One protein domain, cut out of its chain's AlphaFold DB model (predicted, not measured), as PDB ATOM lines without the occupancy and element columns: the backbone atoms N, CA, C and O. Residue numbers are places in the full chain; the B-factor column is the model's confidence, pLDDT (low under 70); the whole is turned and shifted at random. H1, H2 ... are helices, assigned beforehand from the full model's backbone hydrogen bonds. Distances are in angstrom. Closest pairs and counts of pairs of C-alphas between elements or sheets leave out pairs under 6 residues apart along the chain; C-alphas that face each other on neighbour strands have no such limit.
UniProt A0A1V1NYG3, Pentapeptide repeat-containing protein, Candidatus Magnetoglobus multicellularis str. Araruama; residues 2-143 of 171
ATOM      1  N   HIS A   2      19.825  -5.175  42.633       36.97
ATOM      2  CA  HIS A   2      19.631  -4.483  41.356       36.97
ATOM      3  C   HIS A   2      20.276  -5.343  40.267       36.97
ATOM      4  O   HIS A   2      21.489  -5.543  40.287       36.97
ATOM      5  N   LYS A   3      19.474  -5.907  39.359       44.62
ATOM      6  CA  LYS A   3      20.011  -6.480  38.123       44.62
ATOM      7  C   LYS A   3      20.547  -5.311  37.303       44.62
ATOM      8  O   LYS A   3      19.766  -4.572  36.714       44.62
ATOM      9  N   VAL A   4      21.860  -5.117  37.322       46.41
ATOM     10  CA  VAL A   4      22.536  -4.262  36.348       46.41
ATOM     11  C   VAL A   4      22.393  -4.986  35.012       46.41
ATOM     12  O   VAL A   4      23.018  -6.023  34.807       46.41
ATOM     13  N   PHE A   5      21.484  -4.517  34.159       55.91
ATOM     14  CA  PHE A   5      21.398  -4.999  32.783       55.91
ATOM     15  C   PHE A   5      22.665  -4.545  32.055       55.91
ATOM     16  O   PHE A   5      23.002  -3.360  32.106       55.91
ATOM     17  N   ASP A   6      23.390  -5.480  31.440       58.41
ATOM     18  CA  ASP A   6      24.550  -5.128  30.624       58.41
ATOM     19  C   ASP A   6      24.106  -4.528  29.272       58.41
ATOM     20  O   ASP A   6      22.965  -4.693  28.829       58.41
ATOM     21  N   LYS A   7      25.029  -3.822  28.614       56.59
ATOM     22  CA  LYS A   7      24.809  -3.142  27.330       56.59
ATOM     23  C   LYS A   7      24.312  -4.077  26.215       56.59
ATOM     24  O   LYS A   7      23.447  -3.684  25.443       56.59
ATOM     25  N   ALA A   8      24.796  -5.314  26.150       57.94
ATOM     26  CA  ALA A   8      24.361  -6.299  25.162       57.94
ATOM     27  C   ALA A   8      22.917  -6.770  25.413       57.94
ATOM     28  O   ALA A   8      22.168  -6.994  24.461       57.94
ATOM     29  N   GLN A   9      22.486  -6.859  26.678       61.00
ATOM     30  CA  GLN A   9      21.083  -7.136  27.013       61.00
ATOM     31  C   GLN A   9      20.166  -5.970  26.625       61.00
ATOM     32  O   GLN A   9      19.077  -6.206  26.098       61.00
ATOM     33  N   ALA A  10      20.615  -4.726  26.826       59.38
ATOM     34  CA  ALA A  10      19.902  -3.540  26.358       59.38
ATOM     35  C   ALA A  10      19.790  -3.520  24.821       59.38
ATOM     36  O   ALA A  10      18.686  -3.381  24.299       59.38
ATOM     37  N   ASP A  11      20.890  -3.765  24.101       58.53
ATOM     38  CA  ASP A  11      20.940  -3.790  22.631       58.53
ATOM     39  C   ASP A  11      20.057  -4.895  22.024       58.53
ATOM     40  O   ASP A  11      19.359  -4.675  21.028       58.53
ATOM     41  N   GLN A  12      20.042  -6.089  22.625       61.53
ATOM     42  CA  GLN A  12      19.194  -7.187  22.164       61.53
ATOM     43  C   GLN A  12      17.707  -6.921  22.444       61.53
ATOM     44  O   GLN A  12      16.874  -7.219  21.588       61.53
ATOM     45  N   MET A  13      17.374  -6.289  23.575       62.53
ATOM     46  CA  MET A  13      16.008  -5.837  23.872       62.53
ATOM     47  C   MET A  13      15.567  -4.653  22.994       62.53
ATOM     48  O   MET A  13      14.383  -4.541  22.682       62.53
ATOM     49  N   LEU A  14      16.494  -3.805  22.533       59.25
ATOM     50  CA  LEU A  14      16.232  -2.711  21.587       59.25
ATOM     51  C   LEU A  14      15.765  -3.196  20.214       59.25
ATOM     52  O   LEU A  14      14.945  -2.548  19.564       59.25
ATOM     53  N   ARG A  15      16.290  -4.341  19.762       59.53
ATOM     54  CA  ARG A  15      15.786  -5.009  18.553       59.53
ATOM     55  C   ARG A  15      14.333  -5.432  18.761       59.53
ATOM     56  O   ARG A  15      13.507  -5.257  17.876       59.53
ATOM     57  N   THR A  16      14.004  -5.888  19.969       57.19
ATOM     58  CA  THR A  16      12.656  -6.339  20.326       57.19
ATOM     59  C   THR A  16      11.657  -5.184  20.483       57.19
ATOM     60  O   THR A  16      10.511  -5.331  20.067       57.19
ATOM     61  N   THR A  17      12.064  -4.016  21.005       60.06
ATOM     62  CA  THR A  17      11.178  -2.834  21.134       60.06
ATOM     63  C   THR A  17      10.848  -2.163  19.800       60.06
ATOM     64  O   THR A  17       9.852  -1.443  19.712       60.06
ATOM     65  N   LYS A  18      11.651  -2.404  18.753       60.03
ATOM     66  CA  LYS A  18      11.358  -1.977  17.376       60.03
ATOM     67  C   LYS A  18      10.396  -2.921  16.643       60.03
ATOM     68  O   LYS A  18       9.752  -2.477  15.698       60.03
ATOM     69  N   GLU A  19      10.274  -4.181  17.074       51.91
ATOM     70  CA  GLU A  19       9.594  -5.234  16.299       51.91
ATOM     71  C   GLU A  19       8.341  -5.848  16.954       51.91
ATOM     72  O   GLU A  19       7.541  -6.437  16.230       51.91
ATOM     73  N   LEU A  20       8.094  -5.717  18.268       43.22
ATOM     74  CA  LEU A  20       6.949  -6.393  18.904       43.22
ATOM     75  C   LEU A  20       6.159  -5.592  19.958       43.22
ATOM     76  O   LEU A  20       6.644  -4.681  20.621       43.22
ATOM     77  N   PHE A  21       4.891  -6.010  20.053       48.75
ATOM     78  CA  PHE A  21       3.768  -5.647  20.925       48.75
ATOM     79  C   PHE A  21       4.093  -5.290  22.401       48.75
ATOM     80  O   PHE A  21       5.135  -5.664  22.928       48.75
ATOM     81  N   PRO A  22       3.175  -4.579  23.101       47.34
ATOM     82  CA  PRO A  22       3.440  -3.740  24.275       47.34
ATOM     83  C   PRO A  22       3.560  -4.530  25.584       47.34
ATOM     84  O   PRO A  22       2.862  -4.243  26.566       47.34
ATOM     85  N   GLU A  23       4.451  -5.515  25.640       51.69
ATOM     86  CA  GLU A  23       4.930  -5.946  26.943       51.69
ATOM     87  C   GLU A  23       5.639  -4.764  27.601       51.69
ATOM     88  O   GLU A  23       6.493  -4.089  27.029       51.69
ATOM     89  N   LYS A  24       5.182  -4.443  28.808       64.69
ATOM     90  CA  LYS A  24       5.578  -3.249  29.546       64.69
ATOM     91  C   LYS A  24       7.076  -3.346  29.836       64.69
ATOM     92  O   LYS A  24       7.456  -4.038  30.776       64.69
ATOM     93  N   VAL A  25       7.907  -2.677  29.035       75.12
ATOM     94  CA  VAL A  25       9.373  -2.688  29.153       75.12
ATOM     95  C   VAL A  25       9.761  -2.340  30.592       75.12
ATOM     96  O   VAL A  25       9.384  -1.285  31.104       75.12
ATOM     97  N   ARG A  26      10.457  -3.249  31.282       80.06
ATOM     98  CA  ARG A  26      10.900  -3.080  32.676       80.06
ATOM     99  C   ARG A  26      12.418  -3.018  32.704       80.06
ATOM    100  O   ARG A  26      13.075  -4.049  32.741       80.06
ATOM    101  N   LEU A  27      12.943  -1.802  32.725       79.38
ATOM    102  CA  LEU A  27      14.374  -1.515  32.749       79.38
ATOM    103  C   LEU A  27      14.739  -0.655  33.956       79.38
ATOM    104  O   LEU A  27      15.640   0.161  33.856       79.38
ATOM    105  N   SER A  28      14.027  -0.786  35.079       84.81
ATOM    106  CA  SER A  28      14.341  -0.008  36.279       84.81
ATOM    107  C   SER A  28      15.766  -0.296  36.759       84.81
ATOM    108  O   SER A  28      16.120  -1.460  36.957       84.81
ATOM    109  N   GLY A  29      16.567   0.752  36.954       85.75
ATOM    110  CA  GLY A  29      17.967   0.641  37.364       85.75
ATOM    111  C   GLY A  29      18.912   0.145  36.269       85.75
ATOM    112  O   GLY A  29      20.030  -0.261  36.580       85.75
ATOM    113  N   ALA A  30      18.472   0.116  35.008       86.88
ATOM    114  CA  ALA A  30      19.320  -0.283  33.892       86.88
ATOM    115  C   ALA A  30      20.386   0.779  33.594       86.88
ATOM    116  O   ALA A  30      20.137   1.980  33.715       86.88
ATOM    117  N   ASN A  31      21.555   0.321  33.146       89.25
ATOM    118  CA  ASN A  31      22.560   1.191  32.560       89.25
ATOM    119  C   ASN A  31      22.293   1.302  31.054       89.25
ATOM    120  O   ASN A  31      22.495   0.349  30.306       89.25
ATOM    121  N   LEU A  32      21.805   2.463  30.637       88.25
ATOM    122  CA  LEU A  32      21.511   2.819  29.255       88.25
ATOM    123  C   LEU A  32      22.345   4.035  28.842       88.25
ATOM    124  O   LEU A  32      21.894   4.798  27.995       88.25
ATOM    125  N   HIS A  33      23.521   4.228  29.448       90.75
ATOM    126  CA  HIS A  33      24.454   5.311  29.153       90.75
ATOM    127  C   HIS A  33      24.941   5.250  27.699       90.75
ATOM    128  O   HIS A  33      25.354   4.188  27.219       90.75
ATOM    129  N   ASN A  34      24.941   6.402  27.023       93.44
ATOM    130  CA  ASN A  34      25.435   6.576  25.655       93.44
ATOM    131  C   ASN A  34      24.803   5.590  24.646       93.44
ATOM    132  O   ASN A  34      25.482   4.997  23.804       93.44
ATOM    133  N   MET A  35      23.496   5.351  24.787       89.31
ATOM    134  CA  MET A  35      22.714   4.460  23.926       89.31
ATOM    135  C   MET A  35      22.019   5.231  22.805       89.31
ATOM    136  O   MET A  35      21.492   6.323  23.018       89.31
ATOM    137  N   ASP A  36      21.942   4.617  21.625       89.69
ATOM    138  CA  ASP A  36      21.102   5.093  20.524       89.69
ATOM    139  C   ASP A  36      19.704   4.469  20.629       89.69
ATOM    140  O   ASP A  36      19.474   3.319  20.254       89.69
ATOM    141  N   LEU A  37      18.767   5.247  21.161       88.94
ATOM    142  CA  LEU A  37      17.360   4.906  21.368       88.94
ATOM    143  C   LEU A  37      16.447   5.676  20.403       88.94
ATOM    144  O   LEU A  37      15.246   5.828  20.664       88.94
ATOM    145  N   ARG A  38      16.991   6.182  19.290       91.69
ATOM    146  CA  ARG A  38      16.219   6.991  18.347       91.69
ATOM    147  C   ARG A  38      15.049   6.192  17.783       91.69
ATOM    148  O   ARG A  38      15.203   5.057  17.325       91.69
ATOM    149  N   GLY A  39      13.860   6.790  17.841       89.31
ATOM    150  CA  GLY A  39      12.613   6.165  17.397       89.31
ATOM    151  C   GLY A  39      12.147   4.968  18.237       89.31
ATOM    152  O   GLY A  39      11.219   4.276  17.825       89.31
ATOM    153  N   ALA A  40      12.766   4.686  19.390       88.44
ATOM    154  CA  ALA A  40      12.368   3.556  20.226       88.44
ATOM    155  C   ALA A  40      10.929   3.712  20.742       88.44
ATOM    156  O   ALA A  40      10.510   4.797  21.159       88.44
ATOM    157  N   ASN A  41      10.176   2.609  20.770       89.56
ATOM    158  CA  ASN A  41       8.876   2.569  21.427       89.56
ATOM    159  C   ASN A  41       9.038   2.151  22.895       89.56
ATOM    160  O   ASN A  41       9.266   0.985  23.212       89.56
ATOM    161  N   LEU A  42       8.918   3.127  23.791       89.81
ATOM    162  CA  LEU A  42       9.036   3.004  25.243       89.81
ATOM    163  C   LEU A  42       7.721   3.402  25.942       89.81
ATOM    164  O   LEU A  42       7.716   3.791  27.116       89.81
ATOM    165  N   GLU A  43       6.584   3.313  25.242       91.56
ATOM    166  CA  GLU A  43       5.279   3.639  25.814       91.56
ATOM    167  C   GLU A  43       5.012   2.794  27.072       91.56
ATOM    168  O   GLU A  43       5.088   1.565  27.065       91.56
ATOM    169  N   LYS A  44       4.654   3.466  28.175       91.50
ATOM    170  CA  LYS A  44       4.381   2.866  29.498       91.50
ATOM    171  C   LYS A  44       5.557   2.088  30.106       91.50
ATOM    172  O   LYS A  44       5.335   1.369  31.092       91.50
ATOM    173  N   ALA A  45       6.771   2.227  29.571       90.19
ATOM    174  CA  ALA A  45       7.960   1.581  30.108       90.19
ATOM    175  C   ALA A  45       8.212   2.010  31.561       90.19
ATOM    176  O   ALA A  45       7.988   3.162  31.941       90.19
ATOM    177  N   ASN A  46       8.676   1.075  32.386       91.62
ATOM    178  CA  ASN A  46       9.241   1.382  33.690       91.62
ATOM    179  C   ASN A  46      10.759   1.497  33.561       91.62
ATOM    180  O   ASN A  46      11.446   0.479  33.479       91.62
ATOM    181  N   LEU A  47      11.246   2.732  33.559       92.19
ATOM    182  CA  LEU A  47      12.645   3.108  33.387       92.19
ATOM    183  C   LEU A  47      13.201   3.763  34.661       92.19
ATOM    184  O   LEU A  47      14.240   4.400  34.608       92.19
ATOM    185  N   SER A  48      12.495   3.668  35.793       93.94
ATOM    186  CA  SER A  48      12.865   4.355  37.034       93.94
ATOM    187  C   SER A  48      14.273   4.000  37.506       93.94
ATOM    188  O   SER A  48      14.631   2.824  37.511       93.94
ATOM    189  N   GLN A  49      15.016   4.995  37.998       94.81
ATOM    190  CA  GLN A  49      16.388   4.868  38.517       94.81
ATOM    191  C   GLN A  49      17.431   4.436  37.473       94.81
ATOM    192  O   GLN A  49      18.517   3.994  37.836       94.81
ATOM    193  N   SER A  50      17.108   4.516  36.183       93.19
ATOM    194  CA  SER A  50      18.031   4.133  35.111       93.19
ATOM    195  C   SER A  50      18.943   5.282  34.708       93.19
ATOM    196  O   SER A  50      18.601   6.458  34.871       93.19
ATOM    197  N   ASP A  51      20.095   4.930  34.149       95.38
ATOM    198  CA  ASP A  51      21.057   5.889  33.620       95.38
ATOM    199  C   ASP A  51      20.913   6.003  32.101       95.38
ATOM    200  O   ASP A  51      21.202   5.049  31.394       95.38
ATOM    201  N   PHE A  52      20.452   7.151  31.610       95.19
ATOM    202  CA  PHE A  52      20.389   7.511  30.188       95.19
ATOM    203  C   PHE A  52      21.372   8.633  29.846       95.19
ATOM    204  O   PHE A  52      21.176   9.340  28.855       95.19
ATOM    205  N   SER A  53      22.386   8.866  30.679       96.69
ATOM    206  CA  SER A  53      23.323   9.951  30.419       96.69
ATOM    207  C   SER A  53      23.957   9.817  29.033       96.69
ATOM    208  O   SER A  53      24.378   8.731  28.629       96.69
ATOM    209  N   HIS A  54      23.987  10.929  28.296       97.00
ATOM    210  CA  HIS A  54      24.465  11.031  26.911       97.00
ATOM    211  C   HIS A  54      23.710  10.176  25.873       97.00
ATOM    212  O   HIS A  54      24.191  10.001  24.754       97.00
ATOM    213  N   SER A  55      22.537   9.636  26.206       95.44
ATOM    214  CA  SER A  55      21.770   8.787  25.286       95.44
ATOM    215  C   SER A  55      20.882   9.592  24.349       95.44
ATOM    216  O   SER A  55      20.367  10.655  24.703       95.44
ATOM    217  N   ASP A  56      20.664   9.066  23.147       96.56
ATOM    218  CA  ASP A  56      19.825   9.698  22.133       96.56
ATOM    219  C   ASP A  56      18.459   9.015  22.046       96.56
ATOM    220  O   ASP A  56      18.328   7.938  21.479       96.56
ATOM    221  N   LEU A  57      17.431   9.651  22.602       95.56
ATOM    222  CA  LEU A  57      16.024   9.246  22.544       95.56
ATOM    223  C   LEU A  57      15.221  10.094  21.543       95.56
ATOM    224  O   LEU A  57      13.993  10.185  21.657       95.56
ATOM    225  N   SER A  58      15.873  10.737  20.572       97.44
ATOM    226  CA  SER A  58      15.174  11.576  19.596       97.44
ATOM    227  C   SER A  58      14.119  10.768  18.833       97.44
ATOM    228  O   SER A  58      14.331   9.604  18.489       97.44
ATOM    229  N   TYR A  59      12.961  11.373  18.571       96.31
ATOM    230  CA  TYR A  59      11.803  10.739  17.918       96.31
ATOM    231  C   TYR A  59      11.211   9.514  18.645       96.31
ATOM    232  O   TYR A  59      10.373   8.812  18.080       96.31
ATOM    233  N   SER A  60      11.622   9.221  19.883       94.19
ATOM    234  CA  SER A  60      11.086   8.082  20.640       94.19
ATOM    235  C   SER A  60       9.649   8.317  21.125       94.19
ATOM    236  O   SER A  60       9.202   9.450  21.327       94.19
ATOM    237  N   ASN A  61       8.915   7.225  21.356       94.38
ATOM    238  CA  ASN A  61       7.620   7.254  22.032       94.38
ATOM    239  C   ASN A  61       7.795   6.874  23.507       94.38
ATOM    240  O   ASN A  61       7.955   5.706  23.835       94.38
ATOM    241  N   LEU A  62       7.719   7.855  24.400       94.69
ATOM    242  CA  LEU A  62       7.832   7.730  25.859       94.69
ATOM    243  C   LEU A  62       6.491   7.980  26.561       94.69
ATOM    244  O   LEU A  62       6.439   8.255  27.764       94.69
ATOM    245  N   LYS A  63       5.376   7.908  25.829       94.38
ATOM    246  CA  LYS A  63       4.053   8.209  26.370       94.38
ATOM    247  C   LYS A  63       3.784   7.372  27.622       94.38
ATOM    248  O   LYS A  63       3.880   6.146  27.598       94.38
ATOM    249  N   LYS A  64       3.418   8.018  28.731       94.44
ATOM    250  CA  LYS A  64       3.176   7.365  30.038       94.44
ATOM    251  C   LYS A  64       4.374   6.580  30.615       94.44
ATOM    252  O   LYS A  64       4.160   5.745  31.499       94.44
ATOM    253  N   ALA A  65       5.601   6.791  30.135       94.81
ATOM    254  CA  ALA A  65       6.787   6.145  30.694       94.81
ATOM    255  C   ALA A  65       7.080   6.646  32.120       94.81
ATOM    256  O   ALA A  65       6.781   7.790  32.475       94.81
ATOM    257  N   LYS A  66       7.674   5.783  32.949       96.06
ATOM    258  CA  LYS A  66       8.153   6.134  34.290       96.06
ATOM    259  C   LYS A  66       9.657   6.363  34.245       96.06
ATOM    260  O   LYS A  66      10.398   5.397  34.118       96.06
ATOM    261  N   LEU A  67      10.080   7.612  34.394       95.62
ATOM    262  CA  LEU A  67      11.476   8.069  34.412       95.62
ATOM    263  C   LEU A  67      11.844   8.636  35.799       95.62
ATOM    264  O   LEU A  67      12.581   9.610  35.928       95.62
ATOM    265  N   ILE A  68      11.268   8.049  36.854       94.56
ATOM    266  CA  ILE A  68      11.421   8.543  38.228       94.56
ATOM    267  C   ILE A  68      12.855   8.302  38.707       94.56
ATOM    268  O   ILE A  68      13.292   7.149  38.725       94.56
ATOM    269  N   GLY A  69      13.547   9.364  39.122       94.75
ATOM    270  CA  GLY A  69      14.913   9.308  39.645       94.75
ATOM    271  C   GLY A  69      15.972   8.921  38.611       94.75
ATOM    272  O   GLY A  69      17.029   8.427  38.984       94.75
ATOM    273  N   CYS A  70      15.688   9.068  37.315       95.88
ATOM    274  CA  CYS A  70      16.660   8.741  36.273       95.88
ATOM    275  C   CYS A  70      17.783   9.773  36.187       95.88
ATOM    276  O   CYS A  70      17.563  10.971  36.389       95.88
ATOM    277  N   ASN A  71      18.963   9.319  35.768       97.56
ATOM    278  CA  ASN A  71      19.991  10.212  35.255       97.56
ATOM    279  C   ASN A  71      19.742  10.455  33.761       97.56
ATOM    280  O   ASN A  71      19.900   9.544  32.955       97.56
ATOM    281  N   LEU A  72      19.330  11.668  33.396       97.12
ATOM    282  CA  LEU A  72      19.092  12.109  32.016       97.12
ATOM    283  C   LEU A  72      20.107  13.186  31.595       97.12
ATOM    284  O   LEU A  72      19.818  13.987  30.708       97.12
ATOM    285  N   THR A  73      21.272  13.240  32.250       97.50
ATOM    286  CA  THR A  73      22.310  14.238  31.952       97.50
ATOM    287  C   THR A  73      22.717  14.161  30.480       97.50
ATOM    288  O   THR A  73      23.072  13.086  30.006       97.50
ATOM    289  N   GLU A  74      22.641  15.277  29.755       97.88
ATOM    290  CA  GLU A  74      22.953  15.372  28.317       97.88
ATOM    291  C   GLU A  74      22.143  14.416  27.410       97.88
ATOM    292  O   GLU A  74      22.497  14.183  26.252       97.88
ATOM    293  N   ALA A  75      21.039  13.851  27.909       97.88
ATOM    294  CA  ALA A  75      20.172  12.991  27.114       97.88
ATOM    295  C   ALA A  75      19.373  13.816  26.094       97.88
ATOM    296  O   ALA A  75      18.897  14.917  26.391       97.88
ATOM    297  N   LYS A  76      19.180  13.268  24.893       98.31
ATOM    298  CA  LYS A  76      18.438  13.928  23.808       98.31
ATOM    299  C   LYS A  76      17.035  13.349  23.689       98.31
ATOM    300  O   LYS A  76      16.871  12.157  23.489       98.31
ATOM    301  N   PHE A  77      16.027  14.205  23.739       97.25
ATOM    302  CA  PHE A  77      14.603  13.906  23.560       97.25
ATOM    303  C   PHE A  77      14.013  14.706  22.389       97.25
ATOM    304  O   PHE A  77      12.826  15.034  22.378       97.25
ATOM    305  N   ILE A  78      14.839  15.053  21.400       96.31
ATOM    306  CA  ILE A  78      14.447  15.945  20.309       96.31
ATOM    307  C   ILE A  78      13.295  15.298  19.527       96.31
ATOM    308  O   ILE A  78      13.407  14.156  19.082       96.31
ATOM    309  N   HIS A  79      12.172  16.007  19.375       97.44
ATOM    310  CA  HIS A  79      10.946  15.490  18.741       97.44
ATOM    311  C   HIS A  79      10.333  14.238  19.403       97.44
ATOM    312  O   HIS A  79       9.482  13.578  18.803       97.44
ATOM    313  N   ALA A  80      10.741  13.878  20.623       97.19
ATOM    314  CA  ALA A  80      10.165  12.736  21.322       97.19
ATOM    315  C   ALA A  80       8.726  13.025  21.786       97.19
ATOM    316  O   ALA A  80       8.342  14.167  22.057       97.19
ATOM    317  N   ASN A  81       7.928  11.968  21.936       96.88
ATOM    318  CA  ASN A  81       6.623  12.055  22.582       96.88
ATOM    319  C   ASN A  81       6.704  11.544  24.019       96.88
ATOM    320  O   ASN A  81       6.573  10.346  24.259       96.88
ATOM    321  N   ALA A  82       6.859  12.447  24.980       95.62
ATOM    322  CA  ALA A  82       6.891  12.130  26.405       95.62
ATOM    323  C   ALA A  82       5.564  12.447  27.115       95.62
ATOM    324  O   ALA A  82       5.517  12.533  28.338       95.62
ATOM    325  N   SER A  83       4.455  12.583  26.382       92.31
ATOM    326  CA  SER A  83       3.158  12.934  26.967       92.31
ATOM    327  C   SER A  83       2.772  11.993  28.116       92.31
ATOM    328  O   SER A  83       2.752  10.766  27.965       92.31
ATOM    329  N   LYS A  84       2.378  12.559  29.259       92.44
ATOM    330  CA  LYS A  84       2.013  11.843  30.494       92.44
ATOM    331  C   LYS A  84       3.161  11.055  31.137       92.44
ATOM    332  O   LYS A  84       2.890  10.186  31.969       92.44
ATOM    333  N   ALA A  85       4.412  11.295  30.746       94.19
ATOM    334  CA  ALA A  85       5.563  10.676  31.387       94.19
ATOM    335  C   ALA A  85       5.795  11.244  32.798       94.19
ATOM    336  O   ALA A  85       5.368  12.350  33.142       94.19
ATOM    337  N   GLN A  86       6.461  10.452  33.634       93.12
ATOM    338  CA  GLN A  86       6.785  10.809  35.014       93.12
ATOM    339  C   GLN A  86       8.290  11.055  35.138       93.12
ATOM    340  O   GLN A  86       9.046  10.091  35.193       93.12
ATOM    341  N   PHE A  87       8.704  12.320  35.218       90.31
ATOM    342  CA  PHE A  87      10.098  12.776  35.355       90.31
ATOM    343  C   PHE A  87      10.461  13.153  36.798       90.31
ATOM    344  O   PHE A  87      11.403  13.906  37.045       90.31
ATOM    345  N   ARG A  88       9.685  12.673  37.774       85.38
ATOM    346  CA  ARG A  88       9.907  13.008  39.181       85.38
ATOM    347  C   ARG A  88      11.333  12.686  39.601       85.38
ATOM    348  O   ARG A  88      11.797  11.587  39.321       85.38
ATOM    349  N   GLU A  89      11.990  13.609  40.293       90.56
ATOM    350  CA  GLU A  89      13.354  13.413  40.822       90.56
ATOM    351  C   GLU A  89      14.417  13.094  39.750       90.56
ATOM    352  O   GLU A  89      15.542  12.738  40.088       90.56
ATOM    353  N   ALA A  90      14.097  13.223  38.457       92.19
ATOM    354  CA  ALA A  90      15.064  12.997  37.394       92.19
ATOM    355  C   ALA A  90      16.093  14.134  37.353       92.19
ATOM    356  O   ALA A  90      15.754  15.308  37.523       92.19
ATOM    357  N   ASN A  91      17.348  13.793  37.081       93.44
ATOM    358  CA  ASN A  91      18.389  14.769  36.791       93.44
ATOM    359  C   ASN A  91      18.409  15.053  35.289       93.44
ATOM    360  O   ASN A  91      18.757  14.163  34.520       93.44
ATOM    361  N   ILE A  92      18.065  16.276  34.882       90.81
ATOM    362  CA  ILE A  92      18.005  16.686  33.470       90.81
ATOM    363  C   ILE A  92      19.084  17.707  33.095       90.81
ATOM    364  O   ILE A  92      18.868  18.540  32.212       90.81
ATOM    365  N   LYS A  93      20.234  17.682  33.779       88.81
ATOM    366  CA  LYS A  93      21.349  18.586  33.478       88.81
ATOM    367  C   LYS A  93      21.697  18.511  31.988       88.81
ATOM    368  O   LYS A  93      21.992  17.433  31.491       88.81
ATOM    369  N   GLU A  94      21.659  19.643  31.292       91.88
ATOM    370  CA  GLU A  94      22.002  19.758  29.863       91.88
ATOM    371  C   GLU A  94      21.187  18.837  28.930       91.88
ATOM    372  O   GLU A  94      21.560  18.615  27.781       91.88
ATOM    373  N   ALA A  95      20.048  18.314  29.395       93.06
ATOM    374  CA  ALA A  95      19.168  17.494  28.572       93.06
ATOM    375  C   ALA A  95      18.488  18.335  27.481       93.06
ATOM    376  O   ALA A  95      18.100  19.486  27.703       93.06
ATOM    377  N   ASP A  96      18.294  17.744  26.305       91.56
ATOM    378  CA  ASP A  96      17.739  18.420  25.134       91.56
ATOM    379  C   ASP A  96      16.317  17.928  24.831       91.56
ATOM    380  O   ASP A  96      16.126  16.865  24.251       91.56
ATOM    381  N   PHE A  97      15.311  18.713  25.201       90.69
ATOM    382  CA  PHE A  97      13.886  18.459  24.970       90.69
ATOM    383  C   PHE A  97      13.318  19.267  23.795       90.69
ATOM    384  O   PHE A  97      12.109  19.510  23.737       90.69
ATOM    385  N   ARG A  98      14.154  19.712  22.849       86.94
ATOM    386  CA  ARG A  98      13.676  20.512  21.716       86.94
ATOM    387  C   ARG A  98      12.552  19.827  20.952       86.94
ATOM    388  O   ARG A  98      12.665  18.668  20.559       86.94
ATOM    389  N   ASN A  99      11.467  20.559  20.709       89.00
ATOM    390  CA  ASN A  99      10.281  20.047  20.013       89.00
ATOM    391  C   ASN A  99       9.669  18.778  20.652       89.00
ATOM    392  O   ASN A  99       8.955  18.034  19.980       89.00
ATOM    393  N   CYS A 100       9.968  18.489  21.924       90.81
ATOM    394  CA  CYS A 100       9.412  17.347  22.641       90.81
ATOM    395  C   CYS A 100       7.970  17.637  23.073       90.81
ATOM    396  O   CYS A 100       7.651  18.729  23.545       90.81
ATOM    397  N   GLN A 101       7.100  16.634  22.984       92.62
ATOM    398  CA  GLN A 101       5.734  16.724  23.500       92.62
ATOM    399  C   GLN A 101       5.708  16.333  24.980       92.62
ATOM    400  O   GLN A 101       5.985  15.184  25.325       92.62
ATOM    401  N   LEU A 102       5.357  17.274  25.855       87.50
ATOM    402  CA  LEU A 102       5.411  17.145  27.317       87.50
ATOM    403  C   LEU A 102       4.040  17.315  28.000       87.50
ATOM    404  O   LEU A 102       3.957  17.545  29.207       87.50
ATOM    405  N   TYR A 103       2.945  17.127  27.261       83.50
ATOM    406  CA  TYR A 103       1.579  17.255  27.780       83.50
ATOM    407  C   TYR A 103       1.325  16.394  29.020       83.50
ATOM    408  O   TYR A 103       1.503  15.174  28.984       83.50
ATOM    409  N   ALA A 104       0.813  17.017  30.086       85.44
ATOM    410  CA  ALA A 104       0.408  16.351  31.328       85.44
ATOM    411  C   ALA A 104       1.517  15.491  31.976       85.44
ATOM    412  O   ALA A 104       1.228  14.449  32.572       85.44
ATOM    413  N   CYS A 105       2.780  15.901  31.831       84.56
ATOM    414  CA  CYS A 105       3.906  15.280  32.522       84.56
ATOM    415  C   CYS A 105       3.949  15.644  34.008       84.56
ATOM    416  O   CYS A 105       3.451  16.684  34.435       84.56
ATOM    417  N   ASP A 106       4.601  14.787  34.789       82.06
ATOM    418  CA  ASP A 106       4.885  15.036  36.199       82.06
ATOM    419  C   ASP A 106       6.369  15.354  36.396       82.06
ATOM    420  O   ASP A 106       7.217  14.472  36.261       82.06
ATOM    421  N   PHE A 107       6.669  16.611  36.730       82.56
ATOM    422  CA  PHE A 107       8.030  17.133  36.899       82.56
ATOM    423  C   PHE A 107       8.436  17.342  38.368       82.56
ATOM    424  O   PHE A 107       9.449  17.984  38.652       82.56
ATOM    425  N   ARG A 108       7.647  16.862  39.339       79.25
ATOM    426  CA  ARG A 108       7.897  17.159  40.761       79.25
ATOM    427  C   ARG A 108       9.269  16.653  41.216       79.25
ATOM    428  O   ARG A 108       9.580  15.477  41.071       79.25
ATOM    429  N   GLY A 109      10.067  17.534  41.815       78.94
ATOM    430  CA  GLY A 109      11.393  17.192  42.343       78.94
ATOM    431  C   GLY A 109      12.488  17.040  41.284       78.94
ATOM    432  O   GLY A 109      13.581  16.616  41.632       78.94
ATOM    433  N   MET A 110      12.217  17.365  40.016       82.31
ATOM    434  CA  MET A 110      13.220  17.337  38.950       82.31
ATOM    435  C   MET A 110      14.406  18.263  39.265       82.31
ATOM    436  O   MET A 110      14.231  19.345  39.830       82.31
ATOM    437  N   LEU A 111      15.609  17.827  38.899       81.38
ATOM    438  CA  LEU A 111      16.879  18.455  39.265       81.38
ATOM    439  C   LEU A 111      17.583  19.046  38.032       81.38
ATOM    440  O   LEU A 111      17.409  18.559  36.916       81.38
ATOM    441  N   ASN A 112      18.427  20.061  38.251       77.69
ATOM    442  CA  ASN A 112      19.306  20.679  37.240       77.69
ATOM    443  C   ASN A 112      18.593  21.241  35.997       77.69
ATOM    444  O   ASN A 112      19.133  21.264  34.890       77.69
ATOM    445  N   THR A 113      17.384  21.755  36.198       72.81
ATOM    446  CA  THR A 113      16.492  22.225  35.132       72.81
ATOM    447  C   THR A 113      16.972  23.483  34.410       72.81
ATOM    448  O   THR A 113      16.610  23.693  33.258       72.81
ATOM    449  N   SER A 114      17.835  24.287  35.037       69.62
ATOM    450  CA  SER A 114      18.364  25.547  34.491       69.62
ATOM    451  C   SER A 114      19.247  25.397  33.250       69.62
ATOM    452  O   SER A 114      19.550  26.382  32.580       69.62
ATOM    453  N   THR A 115      19.687  24.176  32.953       78.38
ATOM    454  CA  THR A 115      20.587  23.872  31.830       78.38
ATOM    455  C   THR A 115      19.906  23.086  30.716       78.38
ATOM    456  O   THR A 115      20.508  22.894  29.664       78.38
ATOM    457  N   ALA A 116      18.664  22.650  30.922       79.25
ATOM    458  CA  ALA A 116      17.931  21.886  29.929       79.25
ATOM    459  C   ALA A 116      17.439  22.784  28.787       79.25
ATOM    460  O   ALA A 116      16.997  23.915  29.003       79.25
ATOM    461  N   ASN A 117      17.471  22.260  27.564       80.06
ATOM    462  CA  ASN A 117      16.944  22.945  26.395       80.06
ATOM    463  C   ASN A 117      15.492  22.529  26.153       80.06
ATOM    464  O   ASN A 117      15.221  21.381  25.831       80.06
ATOM    465  N   LEU A 118      14.558  23.468  26.282       80.19
ATOM    466  CA  LEU A 118      13.123  23.237  26.081       80.19
ATOM    467  C   LEU A 118      12.582  23.986  24.849       80.19
ATOM    468  O   LEU A 118      11.371  24.153  24.716       80.19
ATOM    469  N   SER A 119      13.446  24.473  23.946       77.50
ATOM    470  CA  SER A 119      12.995  25.312  22.828       77.50
ATOM    471  C   SER A 119      12.028  24.550  21.915       77.50
ATOM    472  O   SER A 119      12.358  23.470  21.420       77.50
ATOM    473  N   GLY A 120      10.842  25.111  21.680       77.75
ATOM    474  CA  GLY A 120       9.806  24.474  20.862       77.75
ATOM    475  C   GLY A 120       9.109  23.277  21.517       77.75
ATOM    476  O   GLY A 120       8.282  22.651  20.864       77.75
ATOM    477  N   ALA A 121       9.415  22.937  22.774       81.38
ATOM    478  CA  ALA A 121       8.677  21.904  23.490       81.38
ATOM    479  C   ALA A 121       7.207  22.313  23.689       81.38
ATOM    480  O   ALA A 121       6.887  23.484  23.904       81.38
ATOM    481  N   GLU A 122       6.305  21.338  23.634       79.88
ATOM    482  CA  GLU A 122       4.857  21.559  23.688       79.88
ATOM    483  C   GLU A 122       4.240  20.936  24.948       79.88
ATOM    484  O   GLU A 122       4.764  19.974  25.506       79.88
ATOM    485  N   GLY A 123       3.083  21.436  25.393       74.44
ATOM    486  CA  GLY A 123       2.319  20.814  26.488       74.44
ATOM    487  C   GLY A 123       2.816  21.111  27.900       74.44
ATOM    488  O   GLY A 123       2.373  20.486  28.865       74.44
ATOM    489  N   ILE A 124       3.712  22.081  28.005       67.31
ATOM    490  CA  ILE A 124       4.205  22.669  29.238       67.31
ATOM    491  C   ILE A 124       3.222  23.787  29.644       67.31
ATOM    492  O   ILE A 124       3.251  24.864  29.061       67.31
ATOM    493  N   ASP A 125       2.305  23.522  30.583       52.47
ATOM    494  CA  ASP A 125       1.357  24.536  31.088       52.47
ATOM    495  C   ASP A 125       2.046  25.454  32.116       52.47
ATOM    496  O   ASP A 125       2.623  24.979  33.103       52.47
ATOM    497  N   GLU A 126       1.966  26.766  31.887       46.62
ATOM    498  CA  GLU A 126       2.607  27.845  32.653       46.62
ATOM    499  C   GLU A 126       2.305  27.753  34.154       46.62
ATOM    500  O   GLU A 126       3.176  27.989  34.994       46.62
ATOM    501  N   ARG A 127       1.111  27.276  34.519       43.38
ATOM    502  CA  ARG A 127       0.668  27.152  35.918       43.38
ATOM    503  C   ARG A 127       1.479  26.160  36.758       43.38
ATOM    504  O   ARG A 127       1.519  26.297  37.976       43.38
ATOM    505  N   HIS A 128       2.136  25.177  36.140       47.81
ATOM    506  CA  HIS A 128       2.892  24.147  36.866       47.81
ATOM    507  C   HIS A 128       4.376  24.501  37.083       47.81
ATOM    508  O   HIS A 128       5.063  23.811  37.835       47.81
ATOM    509  N   ILE A 129       4.884  25.558  36.436       47.53
ATOM    510  CA  ILE A 129       6.332  25.832  36.310       47.53
ATOM    511  C   ILE A 129       6.722  27.197  36.895       47.53
ATOM    512  O   ILE A 129       7.894  27.409  37.228       47.53
ATOM    513  N   LEU A 130       5.741  28.071  37.148       45.78
ATOM    514  CA  LEU A 130       5.942  29.424  37.681       45.78
ATOM    515  C   LEU A 130       6.699  29.495  39.018       45.78
ATOM    516  O   LEU A 130       7.353  30.497  39.267       45.78
ATOM    517  N   GLN A 131       6.707  28.450  39.855       44.88
ATOM    518  CA  GLN A 131       7.374  28.540  41.166       44.88
ATOM    519  C   GLN A 131       8.806  27.984  41.229       44.88
ATOM    520  O   GLN A 131       9.497  28.267  42.204       44.88
ATOM    521  N   LYS A 132       9.280  27.178  40.259       50.22
ATOM    522  CA  LYS A 132      10.600  26.506  40.384       50.22
ATOM    523  C   LYS A 132      11.422  26.307  39.104       50.22
ATOM    524  O   LYS A 132      12.585  25.933  39.222       50.22
ATOM    525  N   LEU A 133      10.877  26.530  37.904       48.59
ATOM    526  CA  LEU A 133      11.609  26.283  36.644       48.59
ATOM    527  C   LEU A 133      11.735  27.509  35.722       48.59
ATOM    528  O   LEU A 133      12.629  27.517  34.881       48.59
ATOM    529  N   ILE A 134      10.863  28.518  35.840       44.81
ATOM    530  CA  ILE A 134      10.748  29.576  34.819       44.81
ATOM    531  C   ILE A 134      11.929  30.558  34.797       44.81
ATOM    532  O   ILE A 134      12.383  30.913  33.711       44.81
ATOM    533  N   ILE A 135      12.484  30.951  35.947       44.75
ATOM    534  CA  ILE A 135      13.486  32.033  35.977       44.75
ATOM    535  C   ILE A 135      14.760  31.694  35.164       44.75
ATOM    536  O   ILE A 135      15.178  32.532  34.372       44.75
ATOM    537  N   PRO A 136      15.356  30.486  35.231       46.03
ATOM    538  CA  PRO A 136      16.605  30.226  34.503       46.03
ATOM    539  C   PRO A 136      16.425  29.791  33.037       46.03
ATOM    540  O   PRO A 136      17.306  30.035  32.216       46.03
ATOM    541  N   VAL A 137      15.312  29.125  32.690       42.16
ATOM    542  CA  VAL A 137      15.092  28.564  31.339       42.16
ATOM    543  C   VAL A 137      14.659  29.648  30.344       42.16
ATOM    544  O   VAL A 137      15.065  29.617  29.181       42.16
ATOM    545  N   ILE A 138      13.882  30.640  30.792       41.94
ATOM    546  CA  ILE A 138      13.397  31.728  29.928       41.94
ATOM    547  C   ILE A 138      14.500  32.769  29.645       41.94
ATOM    548  O   ILE A 138      14.553  33.315  28.545       41.94
ATOM    549  N   GLN A 139      15.473  32.950  30.551       39.34
ATOM    550  CA  GLN A 139      16.605  33.882  30.380       39.34
ATOM    551  C   GLN A 139      17.550  33.551  29.201       39.34
ATOM    552  O   GLN A 139      18.377  34.384  28.839       39.34
ATOM    553  N   LYS A 140      17.436  32.370  28.571       40.66
ATOM    554  CA  LYS A 140      18.272  31.950  27.426       40.66
ATOM    555  C   LYS A 140      17.542  31.894  26.072       40.66
ATOM    556  O   LYS A 140      18.071  31.311  25.130       40.66
ATOM    557  N   GLY A 141      16.359  32.506  25.944       34.38
ATOM    558  CA  GLY A 141      15.689  32.669  24.640       34.38
ATOM    559  C   GLY A 141      14.830  31.480  24.189       34.38
ATOM    560  O   GLY A 141      14.641  31.255  22.994       34.38
ATOM    561  N   GLY A 142      14.298  30.694  25.129       36.78
ATOM    562  CA  GLY A 142      13.336  29.637  24.819       36.78
ATOM    563  C   GLY A 142      11.981  30.215  24.401       36.78
ATOM    564  O   GLY A 142      11.189  30.605  25.251       36.78
ATOM    565  N   HIS A 143      11.688  30.246  23.100       38.50
ATOM    566  CA  HIS A 143      10.360  30.609  22.602       38.50
ATOM    567  C   HIS A 143       9.354  29.485  22.895       38.50
ATOM    568  O   HIS A 143       9.346  28.449  22.222       38.50
TER     569      HIS A 143
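What this domain is: This is residues 2 to 143 of the 171 residues of the protein "Pentapeptide repeat-containing protein" of Candidatus Magnetoglobus multicellularis str. Araruama (UniProt A0A1V1NYG3). With little regular structure, the chain winds in stacked turns, a solenoid of residues 25 to 122, with helix H1 across one end and the short helix H2 over the other. The printed part has 142 residues with two named helices, H1 then H2, and no named strand; the class is all helix, though these hold only 18 residues. It is compact, with a radius of gyration of the C-alphas of 14.3 A, and elongated, spanning 42 by 26 by 20 A.

How they stand to each other: Look first at H1, residues 7 to 19, then at H2, residues 134 to 138: they are apart, joined by a long link of 114 residues. In H2 the O i to N i+4 pair is within hydrogen-bond range; in H1, 7 of 9 are.

Where its parts are: Find C-alpha 7 at (24.809, -3.142, 27.330); H1 runs 18.9 A from there. Watch y rise from C-alpha 37 at (17.360, 4.906, 21.368) to C-alpha 97 at (13.886, 18.459, 24.970). H2, 6.0 A long, ends at C-alpha 138.

The domain as a whole: The C-alphas farthest apart, of Leu 20 and Gln 139, are 43.0 A apart. The printed part has no cut. Residues 2 to 24, 114 and 124 to 143 have pLDDT under 70.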